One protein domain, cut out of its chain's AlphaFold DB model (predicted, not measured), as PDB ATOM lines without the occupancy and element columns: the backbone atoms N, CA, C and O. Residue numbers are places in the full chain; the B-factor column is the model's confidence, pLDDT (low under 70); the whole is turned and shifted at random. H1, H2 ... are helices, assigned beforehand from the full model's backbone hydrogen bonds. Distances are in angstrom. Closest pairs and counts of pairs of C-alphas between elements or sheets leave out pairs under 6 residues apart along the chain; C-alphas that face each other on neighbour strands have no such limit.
ATOM      1  N   ASP A 122     158.195 213.678 205.201       80.38
ATOM      2  CA  ASP A 122     157.809 214.484 206.368       80.38
ATOM      3  C   ASP A 122     156.436 214.093 206.938       80.38
ATOM      4  O   ASP A 122     155.916 214.717 207.866       80.38
ATOM      5  N   THR A 123     155.831 213.048 206.378       80.38
ATOM      6  CA  THR A 123     154.536 212.544 206.818       80.38
ATOM      7  C   THR A 123     154.690 211.850 208.167       80.38
ATOM      8  O   THR A 123     155.441 210.886 208.292       80.38
ATOM      9  N   TYR A 124     153.948 212.329 209.170       77.50
ATOM     10  CA  TYR A 124     153.912 211.707 210.491       77.50
ATOM     11  C   TYR A 124     153.514 210.230 210.384       77.50
ATOM     12  O   TYR A 124     152.465 209.890 209.831       77.50
ATOM     13  N   PHE A 125     154.350 209.372 210.954       73.62
ATOM     14  CA  PHE A 125     154.127 207.943 211.082       73.62
ATOM     15  C   PHE A 125     154.445 207.546 212.519       73.62
ATOM     16  O   PHE A 125     155.505 207.896 213.034       73.62
ATOM     17  N   ASP A 126     153.518 206.845 213.162       75.56
ATOM     18  CA  ASP A 126     153.717 206.293 214.496       75.56
ATOM     19  C   ASP A 126     154.165 204.825 214.363       75.56
ATOM     20  O   ASP A 126     153.338 203.968 214.030       75.56
ATOM     21  N   PRO A 127     155.456 204.511 214.587       73.69
ATOM     22  CA  PRO A 127     155.966 203.148 214.513       73.69
ATOM     23  C   PRO A 127     155.517 202.281 215.695       73.69
ATOM     24  O   PRO A 127     155.739 201.074 215.666       73.69
ATOM     25  N   ASP A 128     154.873 202.827 216.721       76.19
ATOM     26  CA  ASP A 128     154.361 202.047 217.850       76.19
ATOM     27  C   ASP A 128     152.840 201.861 217.777       76.19
ATOM     28  O   ASP A 128     152.271 201.076 218.538       76.19
ATOM     29  N   ALA A 129     152.174 202.504 216.812       76.38
ATOM     30  CA  ALA A 129     150.745 202.334 216.599       76.38
ATOM     31  C   ALA A 129     150.395 200.878 216.252       76.38
ATOM     32  O   ALA A 129     150.949 200.261 215.329       76.38
ATOM     33  N   GLU A 130     149.418 200.342 216.985       76.56
ATOM     34  CA  GLU A 130     148.857 199.026 216.709       76.56
ATOM     35  C   GLU A 130     148.026 199.053 215.414       76.56
ATOM     36  O   GLU A 130     147.234 199.980 215.196       76.56
ATOM     37  N   PRO A 131     148.165 198.039 214.541       74.69
ATOM     38  CA  PRO A 131     147.367 197.954 213.330       74.69
ATOM     39  C   PRO A 131     145.888 197.790 213.677       74.69
ATOM     40  O   PRO A 131     145.501 196.949 214.492       74.69
ATOM     41  N   VAL A 132     145.032 198.561 213.009       80.56
ATOM     42  CA  VAL A 132     143.587 198.432 213.203       80.56
ATOM     43  C   VAL A 132     143.112 197.160 212.506       80.56
ATOM     44  O   VAL A 132     143.216 197.028 211.288       80.56
ATOM     45  N   SER A 133     142.562 196.218 213.273       79.94
ATOM     46  CA  SER A 133     142.008 194.973 212.736       79.94
ATOM     47  C   SER A 133     140.641 195.210 212.085       79.94
ATOM     48  O   SER A 133     139.593 194.948 212.678       79.94
ATOM     49  N   THR A 134     140.649 195.688 210.845       82.19
ATOM     50  CA  THR A 134     139.464 195.808 209.984       82.19
ATOM     51  C   THR A 134     139.511 194.794 208.836       82.19
ATOM     52  O   THR A 134     140.591 194.410 208.380       82.19
ATOM     53  N   PRO A 135     138.358 194.317 208.331       86.81
ATOM     54  CA  PRO A 135     138.326 193.532 207.101       86.81
ATOM     55  C   PRO A 135     138.865 194.345 205.919       86.81
ATOM     56  O   PRO A 135     138.576 195.533 205.806       86.81
ATOM     57  N   ARG A 136     139.599 193.692 205.010       89.31
ATOM     58  CA  ARG A 136     140.076 194.320 203.771       89.31
ATOM     59  C   ARG A 136     138.893 194.803 202.927       89.31
ATOM     60  O   ARG A 136     138.043 193.996 202.536       89.31
ATOM     61  N   ALA A 137     138.880 196.089 202.601       91.50
ATOM     62  CA  ALA A 137     137.942 196.680 201.666       91.50
ATOM     63  C   ALA A 137     138.127 196.080 200.267       91.50
ATOM     64  O   ALA A 137     139.236 195.765 199.822       91.50
ATOM     65  N   ARG A 138     137.019 195.902 199.549       92.56
ATOM     66  CA  ARG A 138     137.061 195.456 198.155       92.56
ATOM     67  C   ARG A 138     137.286 196.663 197.255       92.56
ATOM     68  O   ARG A 138     136.689 197.714 197.465       92.56
ATOM     69  N   VAL A 139     138.137 196.497 196.251       92.94
ATOM     70  CA  VAL A 139     138.259 197.465 195.157       92.94
ATOM     71  C   VAL A 139     136.987 197.374 194.316       92.94
ATOM     72  O   VAL A 139     136.513 196.270 194.026       92.94
ATOM     73  N   ALA A 140     136.397 198.522 193.990       91.88
ATOM     74  CA  ALA A 140     135.290 198.575 193.047       91.88
ATOM     75  C   ALA A 140     135.861 198.446 191.635       91.88
ATOM     76  O   ALA A 140     136.875 199.056 191.319       91.88
ATOM     77  N   TYR A 141     135.224 197.647 190.787       94.69
ATOM     78  CA  TYR A 141     135.679 197.464 189.414       94.69
ATOM     79  C   TYR A 141     134.674 198.061 188.445       94.69
ATOM     80  O   TYR A 141     133.464 198.000 188.684       94.69
ATOM     81  N   LEU A 142     135.172 198.577 187.326       94.94
ATOM     82  CA  LEU A 142     134.328 198.932 186.198       94.94
ATOM     83  C   LEU A 142     133.573 197.688 185.700       94.94
ATOM     84  O   LEU A 142     134.120 196.577 185.679       94.94
ATOM     85  N   ASP A 143     132.315 197.878 185.298       93.62
ATOM     86  CA  ASP A 143     131.470 196.784 184.823       93.62
ATOM     87  C   ASP A 143     132.155 196.011 183.673       93.62
ATOM     88  O   ASP A 143     132.722 196.640 182.767       93.62
ATOM     89  N   PRO A 144     132.108 194.662 183.667       93.25
ATOM     90  CA  PRO A 144     132.733 193.844 182.634       93.25
ATOM     91  C   PRO A 144     132.362 194.230 181.199       93.25
ATOM     92  O   PRO A 144     133.215 194.150 180.313       93.25
ATOM     93  N   THR A 145     131.120 194.655 180.957       94.56
ATOM     94  CA  THR A 145     130.655 195.033 179.615       94.56
ATOM     95  C   THR A 145     131.243 196.362 179.152       94.56
ATOM     96  O   THR A 145     131.521 196.524 177.961       94.56
ATOM     97  N   THR A 146     131.500 197.277 180.088       91.44
ATOM     98  CA  THR A 146     132.133 198.570 179.821       91.44
ATOM     99  C   THR A 146     133.637 198.411 179.644       91.44
ATOM    100  O   THR A 146     134.166 198.806 178.607       91.44
ATOM    101  N   ARG A 147     134.330 197.752 180.584       93.00
ATOM    102  CA  ARG A 147     135.800 197.602 180.521       93.00
ATOM    103  C   ARG A 147     136.288 196.799 179.315       93.00
ATOM    104  O   ARG A 147     137.428 196.939 178.905       93.00
ATOM    105  N   ALA A 148     135.435 195.959 178.724       91.06
ATOM    106  CA  ALA A 148     135.757 195.248 177.486       91.06
ATOM    107  C   ALA A 148     135.838 196.173 176.255       91.06
ATOM    108  O   ALA A 148     136.251 195.736 175.182       91.06
ATOM    109  N   ARG A 149     135.382 197.425 176.375       93.75
ATOM    110  CA  ARG A 149     135.167 198.348 175.253       93.75
ATOM    111  C   ARG A 149     135.818 199.714 175.461       93.75
ATOM    112  O   ARG A 149     135.661 200.580 174.602       93.75
ATOM    113  N   THR A 150     136.517 199.915 176.573       93.00
ATOM    114  CA  THR A 150     137.155 201.183 176.931       93.00
ATOM    115  C   THR A 150     138.574 200.945 177.439       93.00
ATOM    116  O   THR A 150     138.921 199.850 177.870       93.00
ATOM    117  N   PHE A 151     139.395 201.991 177.381       91.88
ATOM    118  CA  PHE A 151     140.705 202.040 178.040       91.88
ATOM    119  C   PHE A 151     140.624 202.797 179.376       91.88
ATOM    120  O   PHE A 151     141.613 203.361 179.835       91.88
ATOM    121  N   GLU A 152     139.428 202.880 179.959       93.94
ATOM    122  CA  GLU A 152     139.228 203.525 181.254       93.94
ATOM    123  C   GLU A 152     139.802 202.668 182.383       93.94
ATOM    124  O   GLU A 152     140.006 201.459 182.240       93.94
ATOM    125  N   GLU A 153     140.059 203.309 183.522       91.81
ATOM    126  CA  GLU A 153     140.571 202.635 184.706       91.81
ATOM    127  C   GLU A 153     139.587 201.556 185.184       91.81
ATOM    128  O   GLU A 153     138.410 201.812 185.446       91.81
ATOM    129  N   VAL A 154     140.075 200.316 185.261       94.44
ATOM    130  CA  VAL A 154     139.251 199.157 185.629       94.44
ATOM    131  C   VAL A 154     139.124 199.026 187.141       94.44
ATOM    132  O   VAL A 154     138.065 198.624 187.617       94.44
ATOM    133  N   GLU A 155     140.188 199.338 187.877       93.50
ATOM    134  CA  GLU A 155     140.233 199.352 189.339       93.50
ATOM    135  C   GLU A 155     139.900 200.753 189.836       93.50
ATOM    136  O   GLU A 155     140.729 201.653 189.805       93.50
ATOM    137  N   LEU A 156     138.660 200.955 190.268       92.75
ATOM    138  CA  LEU A 156     138.192 202.266 190.687       92.75
ATOM    139  C   LEU A 156     138.759 202.629 192.061       92.75
ATOM    140  O   LEU A 156     138.855 201.792 192.964       92.75
ATOM    141  N   SER A 157     139.069 203.914 192.219       92.00
ATOM    142  CA  SER A 157     139.565 204.475 193.474       92.00
ATOM    143  C   SER A 157     138.559 204.319 194.616       92.00
ATOM    144  O   SER A 157     137.344 204.425 194.433       92.00
ATOM    145  N   TRP A 158     139.082 204.114 195.823       93.44
ATOM    146  CA  TRP A 158     138.293 204.197 197.046       93.44
ATOM    147  C   TRP A 158     137.873 205.635 197.345       93.44
ATOM    148  O   TRP A 158     138.568 206.591 196.994       93.44
ATOM    149  N   ASP A 159     136.753 205.784 198.053       93.19
ATOM    150  CA  ASP A 159     136.464 207.045 198.722       93.19
ATOM    151  C   ASP A 159     137.497 207.323 199.827       93.19
ATOM    152  O   ASP A 159     138.244 206.450 200.279       93.19
ATOM    153  N   MET A 160     137.555 208.584 200.253       92.56
ATOM    154  CA  MET A 160     138.533 209.044 201.236       92.56
ATOM    155  C   MET A 160     138.438 208.278 202.563       92.56
ATOM    156  O   MET A 160     139.461 208.005 203.187       92.56
ATOM    157  N   GLU A 161     137.229 207.922 202.999       92.06
ATOM    158  CA  GLU A 161     137.010 207.212 204.259       92.06
ATOM    159  C   GLU A 161     137.603 205.799 204.205       92.06
ATOM    160  O   GLU A 161     138.398 205.420 205.071       92.06
ATOM    161  N   THR A 162     137.289 205.059 203.144       91.44
ATOM    162  CA  THR A 162     137.782 203.702 202.905       91.44
ATOM    163  C   THR A 162     139.296 203.698 202.711       91.44
ATOM    164  O   THR A 162     139.985 202.882 203.321       91.44
ATOM    165  N   ALA A 163     139.841 204.641 201.937       90.06
ATOM    166  CA  ALA A 163     141.284 204.760 201.725       90.06
ATOM    167  C   ALA A 163     142.044 205.013 203.041       90.06
ATOM    168  O   ALA A 163     143.044 204.351 203.323       90.06
ATOM    169  N   CYS A 164     141.542 205.918 203.888       87.38
ATOM    170  CA  CYS A 164     142.117 206.187 205.207       87.38
ATOM    171  C   CYS A 164     142.027 204.973 206.144       87.38
ATOM    172  O   CYS A 164     142.964 204.708 206.901       87.38
ATOM    173  N   ALA A 165     140.917 204.233 206.117       87.38
ATOM    174  CA  ALA A 165     140.753 203.016 206.910       87.38
ATOM    175  C   ALA A 165     141.718 201.905 206.458       87.38
ATOM    176  O   ALA A 165     142.342 201.251 207.295       87.38
ATOM    177  N   GLU A 166     141.895 201.732 205.147       87.81
ATOM    178  CA  GLU A 166     142.838 200.778 204.558       87.81
ATOM    179  C   GLU A 166     144.294 201.130 204.891       87.81
ATOM    180  O   GLU A 166     145.067 200.238 205.241       87.81
ATOM    181  N   ALA A 167     144.658 202.418 204.883       83.00
ATOM    182  CA  ALA A 167     145.986 202.881 205.294       83.00
ATOM    183  C   ALA A 167     146.289 202.562 206.772       83.00
ATOM    184  O   ALA A 167     147.400 202.152 207.107       83.00
ATOM    185  N   LYS A 168     145.290 202.673 207.659       80.38
ATOM    186  CA  LYS A 168     145.410 202.324 209.090       80.38
ATOM    187  C   LYS A 168     145.451 200.816 209.362       80.38
ATOM    188  O   LYS A 168     145.869 200.405 210.443       80.38
ATOM    189  N   ARG A 169     145.060 199.980 208.392       82.50
ATOM    190  CA  ARG A 169     145.184 198.510 208.459       82.50
ATOM    191  C   ARG A 169     146.606 198.017 208.128       82.50
ATOM    192  O   ARG A 169     146.796 196.822 207.909       82.50
ATOM    193  N   CYS A 170     147.591 198.913 207.997       71.38
ATOM    194  CA  CYS A 170     148.953 198.582 207.569       71.38
ATOM    195  C   CYS A 170     149.516 197.356 208.311       71.38
ATOM    196  O   CYS A 170     149.532 197.305 209.536       71.38
TER     197      CYS A 170
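AT A GLANCE: This is residues 122 to 170 of the 213 residues of the protein "Pyr_redox_2 domain-containing protein" of Actinobacteria bacterium (UniProt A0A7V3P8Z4). With little regular structure, the printed part is a long, flat loop of chain: it runs out to the short helix H1 at one end, folds back, and returns to the helix H2. Residues 122 to 128 stick out as a free tail, and residues 140 to 141 pair antiparallel with residues 155 to 156 between the two limbs. The printed part has 49 residues, with H1 then H2 and no named strand; the class is all helix, though the named elements hold only 13 residues. It is extended, with a radius of gyration of the C-alphas of 15.3 A and spans of 47 by 27 by 14 A.

IN THESE COORDINATES: Residues 122 to 143 hold no named element. H1, residues 144 to 147, begins at C-alpha 144 (132.733, 193.844, 182.634). H2, residues 160 to 168, is 12.4 A long and ends at C-alpha 168 (145.410, 202.324, 209.090).

HOW THE PARTS SIT: H1 and H2 are apart, with no C-alpha of one within 8 A of the other. In H2 every O i to N i+4 pair is within hydrogen-bond range; H1 is too short for such a pair.

THE WHOLE: The C-alphas farthest apart, those of Asp 128 and Arg 149, are 46.9 A apart. The link from H1 to H2, 12 residues, is long. The printed part has no cut, and no printed residue is under 70 in pLDDT.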